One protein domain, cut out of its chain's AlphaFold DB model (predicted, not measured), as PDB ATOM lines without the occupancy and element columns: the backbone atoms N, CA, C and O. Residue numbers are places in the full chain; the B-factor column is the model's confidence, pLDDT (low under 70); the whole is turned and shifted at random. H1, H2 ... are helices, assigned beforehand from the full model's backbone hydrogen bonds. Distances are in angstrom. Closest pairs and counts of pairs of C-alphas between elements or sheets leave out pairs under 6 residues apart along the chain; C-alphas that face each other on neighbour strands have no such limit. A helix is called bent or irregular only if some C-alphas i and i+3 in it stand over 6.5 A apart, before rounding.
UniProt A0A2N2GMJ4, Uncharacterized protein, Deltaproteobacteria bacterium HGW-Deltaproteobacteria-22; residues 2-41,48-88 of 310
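What this domain is: This is residues 2 to 41 and 48 to 88 of the 310 residues of an uncharacterized protein of Deltaproteobacteria bacterium HGW-Deltaproteobacteria-22 (UniProt A0A2N2GMJ4). Two long helices, H1b and H2, run side by side in opposite ways as a loose, slightly skewed pair, with few close approaches between them; the short arm H1a turns away steeply at the beginning of H1b. Residues 2 to 10 and residues 79 to 88 stick out. The printed part has 81 residues with two named helices, H1, which is bent, and then H2, and no named strand; the class is all helix. The whole is extended, with a radius of gyration of the C-alphas of 18.3 A, and its outline is a rod of 62 by 26 by 18 A.

Where its parts are: H1, residues 4 to 37, was assigned as one helix by its hydrogen bonds but is bent: C-alphas 11 and 14 are 7.0 A apart. Its arm H1a, residues 4 to 11, begins at C-alpha 4 at (4.022, 187.108, 110.233). Its arm H1b, residues 14 to 37, is 34.3 A long from first to last C-alpha and ends at C-alpha 37 at (-16.128, 197.953, 69.874). H2, residues 51 to 85, is 51.3 A long and ends at C-alpha 85 at (20.871, 194.838, 102.512).

How they stand to each other: H1a and H1b stand at a steep tilt of 66 degrees. H1b and H2 are close but not clearly touching: their closest C-alphas, those of Ser 31 and Phe 59, are 7.3 A apart. They run opposite ways at a shallow tilt of 24 degrees, with centres 13.4 A apart. H1a and H2 are apart. In H1a and H2 every O i to N i+4 pair is within hydrogen-bond range; in H1b 16 of 20 are.

The domain as a whole: The two C-alphas farthest apart, those of Lys 41 and Ser 87, are 62.5 A from each other. The link from H1 to H2 is across the cut; residues 42 to 47 are not printed, and C-alphas 41 and 48 are 15.1 A apart. The mean pLDDT of the printed part is 72.5, and 20 residues are under 70, among them residues 40 to 41 and 86 to 88.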
ATOM      1  N   PRO A   2       5.777 190.077 116.392       65.62
ATOM      2  CA  PRO A   2       4.747 190.537 115.470       65.62
ATOM      3  C   PRO A   2       4.284 189.353 114.622       65.62
ATOM      4  O   PRO A   2       5.114 188.550 114.193       65.62
ATOM      5  N   ASP A   3       2.975 189.237 114.409       88.62
ATOM      6  CA  ASP A   3       2.413 188.205 113.544       88.62
ATOM      7  C   ASP A   3       3.003 188.324 112.139       88.62
ATOM      8  O   ASP A   3       3.024 189.405 111.545       88.62
ATOM      9  N   ILE A   4       3.453 187.198 111.588       77.00
ATOM     10  CA  ILE A   4       4.022 187.108 110.233       77.00
ATOM     11  C   ILE A   4       3.061 187.721 109.197       77.00
ATOM     12  O   ILE A   4       3.496 188.392 108.262       77.00
ATOM     13  N   PHE A   5       1.751 187.579 109.414       68.81
ATOM     14  CA  PHE A   5       0.710 188.194 108.588       68.81
ATOM     15  C   PHE A   5       0.756 189.727 108.567       68.81
ATOM     16  O   PHE A   5       0.570 190.322 107.509       68.81
ATOM     17  N   SER A   6       1.043 190.369 109.700       76.44
ATOM     18  CA  SER A   6       1.151 191.829 109.795       76.44
ATOM     19  C   SER A   6       2.349 192.354 109.000       76.44
ATOM     20  O   SER A   6       2.230 193.334 108.263       76.44
ATOM     21  N   MET A   7       3.484 191.648 109.059       78.69
ATOM     22  CA  MET A   7       4.676 192.017 108.289       78.69
ATOM     23  C   MET A   7       4.453 191.873 106.781       78.69
ATOM     24  O   MET A   7       4.819 192.766 106.017       78.69
ATOM     25  N   ILE A   8       3.817 190.779 106.350       72.12
ATOM     26  CA  ILE A   8       3.499 190.551 104.935       72.12
ATOM     27  C   ILE A   8       2.506 191.605 104.438       72.12
ATOM     28  O   ILE A   8       2.716 192.192 103.379       72.12
ATOM     29  N   PHE A   9       1.452 191.890 105.208       77.12
ATOM     30  CA  PHE A   9       0.442 192.870 104.818       77.12
ATOM     31  C   PHE A   9       1.023 194.282 104.715       77.12
ATOM     32  O   PHE A   9       0.768 194.971 103.733       77.12
ATOM     33  N   SER A  10       1.856 194.695 105.672       80.56
ATOM     34  CA  SER A  10       2.488 196.019 105.653       80.56
ATOM     35  C   SER A  10       3.463 196.181 104.475       80.56
ATOM     36  O   SER A  10       3.507 197.245 103.862       80.56
ATOM     37  N   ALA A  11       4.169 195.110 104.089       72.81
ATOM     38  CA  ALA A  11       5.030 195.105 102.904       72.81
ATOM     39  C   ALA A  11       4.235 195.119 101.581       72.81
ATOM     40  O   ALA A  11       4.662 195.749 100.615       72.81
ATOM     41  N   LEU A  12       3.067 194.466 101.530       72.19
ATOM     42  CA  LEU A  12       2.190 194.464 100.349       72.19
ATOM     43  C   LEU A  12       1.301 195.706 100.236       72.19
ATOM     44  O   LEU A  12       0.790 195.987  99.153       72.19
ATOM     45  N   GLN A  13       1.101 196.451 101.320       84.94
ATOM     46  CA  GLN A  13       0.213 197.607 101.363       84.94
ATOM     47  C   GLN A  13       0.507 198.666 100.282       84.94
ATOM     48  O   GLN A  13      -0.447 199.064  99.608       84.94
ATOM     49  N   PRO A  14       1.761 199.107 100.036       73.31
ATOM     50  CA  PRO A  14       2.033 200.044  98.946       73.31
ATOM     51  C   PRO A  14       1.766 199.419  97.569       73.31
ATOM     52  O   PRO A  14       1.209 200.080  96.700       73.31
ATOM     53  N   LEU A  15       2.069 198.133  97.370       68.88
ATOM     54  CA  LEU A  15       1.793 197.440  96.107       68.88
ATOM     55  C   LEU A  15       0.280 197.363  95.824       68.88
ATOM     56  O   LEU A  15      -0.177 197.645  94.717       68.88
ATOM     57  N   LEU A  16      -0.519 197.035  96.841       72.69
ATOM     58  CA  LEU A  16      -1.977 197.014  96.740       72.69
ATOM     59  C   LEU A  16      -2.533 198.404  96.416       72.69
ATOM     60  O   LEU A  16      -3.334 198.536  95.491       72.69
ATOM     61  N   LEU A  17      -2.077 199.438  97.128       80.50
ATOM     62  CA  LEU A  17      -2.569 200.807  96.959       80.50
ATOM     63  C   LEU A  17      -2.183 201.435  95.620       80.50
ATOM     64  O   LEU A  17      -3.021 202.075  94.990       80.50
ATOM     65  N   PHE A  18      -0.939 201.254  95.182       68.00
ATOM     66  CA  PHE A  18      -0.422 201.947  94.000       68.00
ATOM     67  C   PHE A  18      -0.576 201.158  92.701       68.00
ATOM     68  O   PHE A  18      -0.606 201.774  91.640       68.00
ATOM     69  N   PHE A  19      -0.699 199.829  92.757       63.59
ATOM     70  CA  PHE A  19      -0.833 199.004  91.555       63.59
ATOM     71  C   PHE A  19      -2.207 198.362  91.426       63.59
ATOM     72  O   PHE A  19      -2.859 198.535  90.400       63.59
ATOM     73  N   VAL A  20      -2.674 197.644  92.448       74.06
ATOM     74  CA  VAL A  20      -3.896 196.832  92.323       74.06
ATOM     75  C   VAL A  20      -5.146 197.709  92.257       74.06
ATOM     76  O   VAL A  20      -5.981 197.514  91.371       74.06
ATOM     77  N   ILE A  21      -5.257 198.699  93.147       79.00
ATOM     78  CA  ILE A  21      -6.419 199.596  93.211       79.00
ATOM     79  C   ILE A  21      -6.619 200.409  91.918       79.00
ATOM     80  O   ILE A  21      -7.758 200.448  91.455       79.00
ATOM     81  N   PRO A  22      -5.595 201.030  91.295       73.00
ATOM     82  CA  PRO A  22      -5.795 201.767  90.046       73.00
ATOM     83  C   PRO A  22      -5.838 200.878  88.796       73.00
ATOM     84  O   PRO A  22      -6.528 201.238  87.844       73.00
ATOM     85  N   MET A  23      -5.167 199.717  88.767       70.75
ATOM     86  CA  MET A  23      -5.227 198.836  87.589       70.75
ATOM     87  C   MET A  23      -6.600 198.196  87.414       70.75
ATOM     88  O   MET A  23      -7.097 198.170  86.296       70.75
ATOM     89  N   LEU A  24      -7.252 197.749  88.491       76.94
ATOM     90  CA  LEU A  24      -8.584 197.132  88.427       76.94
ATOM     91  C   LEU A  24      -9.625 197.942  87.622       76.94
ATOM     92  O   LEU A  24     -10.206 197.385  86.685       76.94
ATOM     93  N   PRO A  25      -9.864 199.238  87.913       72.25
ATOM     94  CA  PRO A  25     -10.807 200.044  87.148       72.25
ATOM     95  C   PRO A  25     -10.316 200.305  85.721       72.25
ATOM     96  O   PRO A  25     -11.136 200.326  84.808       72.25
ATOM     97  N   ILE A  26      -9.005 200.440  85.486       71.62
ATOM     98  CA  ILE A  26      -8.459 200.616  84.131       71.62
ATOM     99  C   ILE A  26      -8.703 199.359  83.287       71.62
ATOM    100  O   ILE A  26      -9.237 199.460  82.183       71.62
ATOM    101  N   THR A  27      -8.388 198.169  83.803       70.94
ATOM    102  CA  THR A  27      -8.625 196.896  83.105       70.94
ATOM    103  C   THR A  27     -10.117 196.678  82.855       70.94
ATOM    104  O   THR A  27     -10.507 196.241  81.770       70.94
ATOM    105  N   PHE A  28     -10.969 197.039  83.817       75.94
ATOM    106  CA  PHE A  28     -12.420 196.989  83.658       75.94
ATOM    107  C   PHE A  28     -12.912 197.930  82.546       75.94
ATOM    108  O   PHE A  28     -13.656 197.504  81.664       75.94
ATOM    109  N   LEU A  29     -12.444 199.182  82.520       75.50
ATOM    110  CA  LEU A  29     -12.811 200.161  81.491       75.50
ATOM    111  C   LEU A  29     -12.317 199.764  80.096       75.50
ATOM    112  O   LEU A  29     -13.064 199.902  79.129       75.50
ATOM    113  N   ILE A  30     -11.100 199.224  79.982       73.31
ATOM    114  CA  ILE A  30     -10.579 198.681  78.716       73.31
ATOM    115  C   ILE A  30     -11.478 197.542  78.229       73.31
ATOM    116  O   ILE A  30     -11.845 197.501  77.058       73.31
ATOM    117  N   SER A  31     -11.895 196.659  79.133       73.50
ATOM    118  CA  SER A  31     -12.759 195.524  78.798       73.50
ATOM    119  C   SER A  31     -14.142 195.971  78.330       73.50
ATOM    120  O   SER A  31     -14.646 195.453  77.334       73.50
ATOM    121  N   LEU A  32     -14.723 196.988  78.976       76.12
ATOM    122  CA  LEU A  32     -15.962 197.620  78.513       76.12
ATOM    123  C   LEU A  32     -15.790 198.303  77.150       76.12
ATOM    124  O   LEU A  32     -16.668 198.197  76.295       76.12
ATOM    125  N   GLY A  33     -14.659 198.974  76.919       75.12
ATOM    126  CA  GLY A  33     -14.333 199.583  75.630       75.12
ATOM    127  C   GLY A  33     -14.236 198.551  74.505       75.12
ATOM    128  O   GLY A  33     -14.803 198.757  73.434       75.12
ATOM    129  N   ILE A  34     -13.589 197.412  74.768       72.81
ATOM    130  CA  ILE A  34     -13.514 196.284  73.832       72.81
ATOM    131  C   ILE A  34     -14.916 195.726  73.571       72.81
ATOM    132  O   ILE A  34     -15.299 195.597  72.413       72.81
ATOM    133  N   LEU A  35     -15.716 195.469  74.610       71.88
ATOM    134  CA  LEU A  35     -17.104 195.005  74.461       71.88
ATOM    135  C   LEU A  35     -17.928 195.931  73.556       71.88
ATOM    136  O   LEU A  35     -18.624 195.451  72.666       71.88
ATOM    137  N   LYS A  36     -17.785 197.249  73.722       76.50
ATOM    138  CA  LYS A  36     -18.487 198.245  72.904       76.50
ATOM    139  C   LYS A  36     -17.975 198.313  71.461       76.50
ATOM    140  O   LYS A  36     -18.744 198.567  70.543       76.50
ATOM    141  N   LEU A  37     -16.683 198.073  71.230       69.69
ATOM    142  CA  LEU A  37     -16.128 197.953  69.874       69.69
ATOM    143  C   LEU A  37     -16.603 196.683  69.158       69.69
ATOM    144  O   LEU A  37     -16.641 196.655  67.929       69.69
ATOM    145  N   TYR A  38     -16.969 195.651  69.919       64.31
ATOM    146  CA  TYR A  38     -17.518 194.402  69.404       64.31
ATOM    147  C   TYR A  38     -19.035 194.433  69.187       64.31
ATOM    148  O   TYR A  38     -19.562 193.443  68.680       64.31
ATOM    149  N   GLU A  39     -19.733 195.532  69.501       70.50
ATOM    150  CA  GLU A  39     -21.127 195.697  69.080       70.50
ATOM    151  C   GLU A  39     -21.189 195.729  67.542       70.50
ATOM    152  O   GLU A  39     -20.665 196.653  66.905       70.50
ATOM    153  N   PRO A  40     -21.791 194.709  66.908       64.62
ATOM    154  CA  PRO A  40     -21.856 194.638  65.461       64.62
ATOM    155  C   PRO A  40     -22.766 195.758  64.949       64.62
ATOM    156  O   PRO A  40     -23.932 195.847  65.315       64.62
ATOM    157  N   LYS A  41     -22.247 196.608  64.056       65.50
ATOM    158  CA  LYS A  41     -23.001 197.726  63.454       65.50
ATOM    159  C   LYS A  41     -24.046 197.302  62.413       65.50
ATOM    160  O   LYS A  41     -24.625 198.156  61.751       65.50
ATOM    161  N   ASP A  48     -24.201 184.937  68.519       77.25
ATOM    162  CA  ASP A  48     -23.689 183.654  69.002       77.25
ATOM    163  C   ASP A  48     -23.786 183.675  70.540       77.25
ATOM    164  O   ASP A  48     -23.105 184.498  71.167       77.25
ATOM    165  N   PRO A  49     -24.615 182.822  71.175       75.44
ATOM    166  CA  PRO A  49     -24.782 182.819  72.629       75.44
ATOM    167  C   PRO A  49     -23.462 182.552  73.375       75.44
ATOM    168  O   PRO A  49     -23.323 182.921  74.540       75.44
ATOM    169  N   LEU A  50     -22.455 181.984  72.700       76.19
ATOM    170  CA  LEU A  50     -21.126 181.730  73.256       76.19
ATOM    171  C   LEU A  50     -20.172 182.936  73.209       76.19
ATOM    172  O   LEU A  50     -19.084 182.858  73.779       76.19
ATOM    173  N   MET A  51     -20.533 184.056  72.568       72.44
ATOM    174  CA  MET A  51     -19.652 185.235  72.489       72.44
ATOM    175  C   MET A  51     -19.359 185.850  73.861       72.44
ATOM    176  O   MET A  51     -18.209 186.189  74.135       72.44
ATOM    177  N   MET A  52     -20.356 185.927  74.747       65.88
ATOM    178  CA  MET A  52     -20.174 186.398  76.130       65.88
ATOM    179  C   MET A  52     -19.206 185.501  76.914       65.88
ATOM    180  O   MET A  52     -18.321 185.995  77.608       65.88
ATOM    181  N   VAL A  53     -19.330 184.178  76.758       73.88
ATOM    182  CA  VAL A  53     -18.457 183.199  77.426       73.88
ATOM    183  C   VAL A  53     -17.021 183.316  76.913       73.88
ATOM    184  O   VAL A  53     -16.083 183.386  77.707       73.88
ATOM    185  N   LYS A  54     -16.841 183.427  75.591       74.81
ATOM    186  CA  LYS A  54     -15.525 183.631  74.965       74.81
ATOM    187  C   LYS A  54     -14.880 184.938  75.430       74.81
ATOM    188  O   LYS A  54     -13.709 184.934  75.792       74.81
ATOM    189  N   ALA A  55     -15.635 186.038  75.472       70.19
ATOM    190  CA  ALA A  55     -15.149 187.320  75.983       70.19
ATOM    191  C   ALA A  55     -14.721 187.227  77.459       70.19
ATOM    192  O   ALA A  55     -13.648 187.712  77.819       70.19
ATOM    193  N   GLY A  56     -15.506 186.534  78.292       72.06
ATOM    194  CA  GLY A  56     -15.157 186.252  79.685       72.06
ATOM    195  C   GLY A  56     -13.857 185.453  79.828       72.06
ATOM    196  O   GLY A  56     -13.027 185.783  80.672       72.06
ATOM    197  N   MET A  57     -13.627 184.456  78.966       72.12
ATOM    198  CA  MET A  57     -12.371 183.695  78.955       72.12
ATOM    199  C   MET A  57     -11.159 184.559  78.590       72.12
ATOM    200  O   MET A  57     -10.138 184.466  79.269       72.12
ATOM    201  N   TYR A  58     -11.261 185.435  77.580       72.81
ATOM    202  CA  TYR A  58     -10.166 186.361  77.248       72.81
ATOM    203  C   TYR A  58      -9.859 187.314  78.395       72.81
ATOM    204  O   TYR A  58      -8.691 187.543  78.703       72.81
ATOM    205  N   PHE A  59     -10.892 187.834  79.059       70.12
ATOM    206  CA  PHE A  59     -10.707 188.686  80.228       70.12
ATOM    207  C   PHE A  59      -9.955 187.952  81.343       70.12
ATOM    208  O   PHE A  59      -8.974 188.473  81.872       70.12
ATOM    209  N   LEU A  60     -10.362 186.719  81.656       71.00
ATOM    210  CA  LEU A  60      -9.718 185.902  82.685       71.00
ATOM    211  C   LEU A  60      -8.252 185.597  82.337       71.00
ATOM    212  O   LEU A  60      -7.383 185.624  83.207       71.00
ATOM    213  N   GLN A  61      -7.968 185.357  81.057       75.62
ATOM    214  CA  GLN A  61      -6.620 185.110  80.555       75.62
ATOM    215  C   GLN A  61      -5.730 186.356  80.664       75.62
ATOM    216  O   GLN A  61      -4.620 186.268  81.186       75.62
ATOM    217  N   ILE A  62      -6.225 187.525  80.243       72.44
ATOM    218  CA  ILE A  62      -5.514 188.807  80.383       72.44
ATOM    219  C   ILE A  62      -5.260 189.117  81.862       72.44
ATOM    220  O   ILE A  62      -4.156 189.526  82.227       72.44
ATOM    221  N   PHE A  63      -6.253 188.883  82.720       71.00
ATOM    222  CA  PHE A  63      -6.134 189.073  84.160       71.00
ATOM    223  C   PHE A  63      -5.063 188.158  84.776       71.00
ATOM    224  O   PHE A  63      -4.229 188.624  85.551       71.00
ATOM    225  N   MET A  64      -5.011 186.884  84.376       71.38
ATOM    226  CA  MET A  64      -3.968 185.947  84.815       71.38
ATOM    227  C   MET A  64      -2.565 186.386  84.382       71.38
ATOM    228  O   MET A  64      -1.640 186.340  85.191       71.38
ATOM    229  N   ILE A  65      -2.400 186.876  83.148       77.62
ATOM    230  CA  ILE A  65      -1.117 187.421  82.673       77.62
ATOM    231  C   ILE A  65      -0.685 188.617  83.532       77.62
ATOM    232  O   ILE A  65       0.477 188.697  83.929       77.62
ATOM    233  N   HIS A  66      -1.616 189.511  83.880       69.19
ATOM    234  CA  HIS A  66      -1.324 190.652  84.752       69.19
ATOM    235  C   HIS A  66      -0.922 190.216  86.163       69.19
ATOM    236  O   HIS A  66       0.037 190.757  86.708       69.19
ATOM    237  N   LEU A  67      -1.595 189.220  86.748       70.56
ATOM    238  CA  LEU A  67      -1.212 188.681  88.057       70.56
ATOM    239  C   LEU A  67       0.189 188.059  88.038       70.56
ATOM    240  O   LEU A  67       0.957 188.266  88.976       70.56
ATOM    241  N   ILE A  68       0.545 187.346  86.965       77.31
ATOM    242  CA  ILE A  68       1.896 186.795  86.789       77.31
ATOM    243  C   ILE A  68       2.918 187.930  86.687       77.31
ATOM    244  O   ILE A  68       3.926 187.902  87.390       77.31
ATOM    245  N   ALA A  69       2.650 188.950  85.867       74.62
ATOM    246  CA  ALA A  69       3.537 190.100  85.722       74.62
ATOM    247  C   ALA A  69       3.741 190.829  87.062       74.62
ATOM    248  O   ALA A  69       4.880 191.094  87.446       74.62
ATOM    249  N   LEU A  70       2.663 191.081  87.811       69.19
ATOM    250  CA  LEU A  70       2.732 191.684  89.144       69.19
ATOM    251  C   LEU A  70       3.530 190.814  90.122       69.19
ATOM    252  O   LEU A  70       4.378 191.338  90.837       69.19
ATOM    253  N   GLY A  71       3.327 189.493  90.109       74.00
ATOM    254  CA  GLY A  71       4.101 188.559  90.928       74.00
ATOM    255  C   GLY A  71       5.600 188.595  90.615       74.00
ATOM    256  O   GLY A  71       6.420 188.623  91.533       74.00
ATOM    257  N   VAL A  72       5.965 188.668  89.331       77.19
ATOM    258  CA  VAL A  72       7.362 188.808  88.888       77.19
ATOM    259  C   VAL A  72       7.957 190.142  89.351       77.19
ATOM    260  O   VAL A  72       9.074 190.153  89.867       77.19
ATOM    261  N   PHE A  73       7.217 191.249  89.234       67.75
ATOM    262  CA  PHE A  73       7.664 192.562  89.713       67.75
ATOM    263  C   PHE A  73       7.841 192.603  91.235       67.75
ATOM    264  O   PHE A  73       8.868 193.080  91.711       67.75
ATOM    265  N   SER A  74       6.899 192.055  92.007       68.62
ATOM    266  CA  SER A  74       7.037 191.963  93.466       68.62
ATOM    267  C   SER A  74       8.225 191.096  93.878       68.62
ATOM    268  O   SER A  74       8.944 191.436  94.815       68.62
ATOM    269  N   PHE A  75       8.476 189.991  93.173       72.56
ATOM    270  CA  PHE A  75       9.638 189.148  93.441       72.56
ATOM    271  C   PHE A  75      10.960 189.856  93.126       72.56
ATOM    272  O   PHE A  75      11.900 189.777  93.918       72.56
ATOM    273  N   LEU A  76      11.021 190.574  92.002       73.38
ATOM    274  CA  LEU A  76      12.151 191.430  91.637       73.38
ATOM    275  C   LEU A  76      12.444 192.469  92.721       73.38
ATOM    276  O   LEU A  76      13.604 192.659  93.078       73.38
ATOM    277  N   ASP A  77      11.409 193.101  93.269       68.31
ATOM    278  CA  ASP A  77      11.548 194.126  94.304       68.31
ATOM    279  C   ASP A  77      12.069 193.536  95.629       68.31
ATOM    280  O   ASP A  77      13.009 194.056  96.234       68.31
ATOM    281  N   ILE A  78      11.564 192.363  96.029       72.50
ATOM    282  CA  ILE A  78      12.083 191.615  97.189       72.50
ATOM    283  C   ILE A  78      13.553 191.225  96.978       72.50
ATOM    284  O   ILE A  78      14.369 191.348  97.896       72.50
ATOM    285  N   LEU A  79      13.911 190.765  95.775       70.25
ATOM    286  CA  LEU A  79      15.293 190.451  95.418       70.25
ATOM    287  C   LEU A  79      16.186 191.690  95.510       70.25
ATOM    288  O   LEU A  79      17.245 191.626  96.132       70.25
ATOM    289  N   LEU A  80      15.753 192.820  94.949       72.31
ATOM    290  CA  LEU A  80      16.490 194.085  94.973       72.31
ATOM    291  C   LEU A  80      16.677 194.615  96.403       72.31
ATOM    292  O   LEU A  80      17.775 195.049  96.761       72.31
ATOM    293  N   SER A  81      15.650 194.509  97.249       71.50
ATOM    294  CA  SER A  81      15.711 194.870  98.672       71.50
ATOM    295  C   SER A  81      16.710 194.002  99.459       71.50
ATOM    296  O   SER A  81      17.454 194.483 100.320       71.50
ATOM    297  N   LYS A  82      16.809 192.708  99.136       66.75
ATOM    298  CA  LYS A  82      17.803 191.817  99.762       66.75
ATOM    299  C   LYS A  82      19.220 192.035  99.242       66.75
ATOM    300  O   LYS A  82      20.167 191.975 100.020       66.75
ATOM    301  N   VAL A  83      19.364 192.340  97.958       68.88
ATOM    302  CA  VAL A  83      20.649 192.698  97.340       68.88
ATOM    303  C   VAL A  83      21.222 193.980  97.937       68.88
ATOM    304  O   VAL A  83      22.430 194.093  98.106       68.88
ATOM    305  N   THR A  84      20.369 194.942  98.280       73.75
ATOM    306  CA  THR A  84      20.812 196.202  98.893       73.75
ATOM    307  C   THR A  84      21.155 196.065 100.377       73.75
ATOM    308  O   THR A  84      21.931 196.872 100.883       73.75
ATOM    309  N   SER A  85      20.638 195.044 101.072       74.38
ATOM    310  CA  SER A  85      20.871 194.838 102.512       74.38
ATOM    311  C   SER A  85      21.950 193.806 102.858       74.38
ATOM    312  O   SER A  85      22.435 193.807 103.990       74.38
ATOM    313  N   GLN A  86      22.370 192.949 101.922       62.16
ATOM    314  CA  GLN A  86      23.452 191.983 102.141       62.16
ATOM    315  C   GLN A  86      24.515 192.040 101.042       62.16
ATOM    316  O   GLN A  86      24.217 192.290  99.880       62.16
ATOM    317  N   SER A  87      25.767 191.746 101.412       66.06
ATOM    318  CA  SER A  87      26.947 191.666 100.538       66.06
ATOM    319  C   SER A  87      26.901 190.463  99.579       66.06
ATOM    320  O   SER A  87      27.806 189.626  99.566       66.06
ATOM    321  N   ILE A  88      25.825 190.318  98.811       65.88
ATOM    322  CA  ILE A  88      25.716 189.269  97.801       65.88
ATOM    323  C   ILE A  88      26.663 189.643  96.647       65.88
ATOM    324  O   ILE A  88      26.622 190.780  96.168       65.88
TER     325      ILE A  88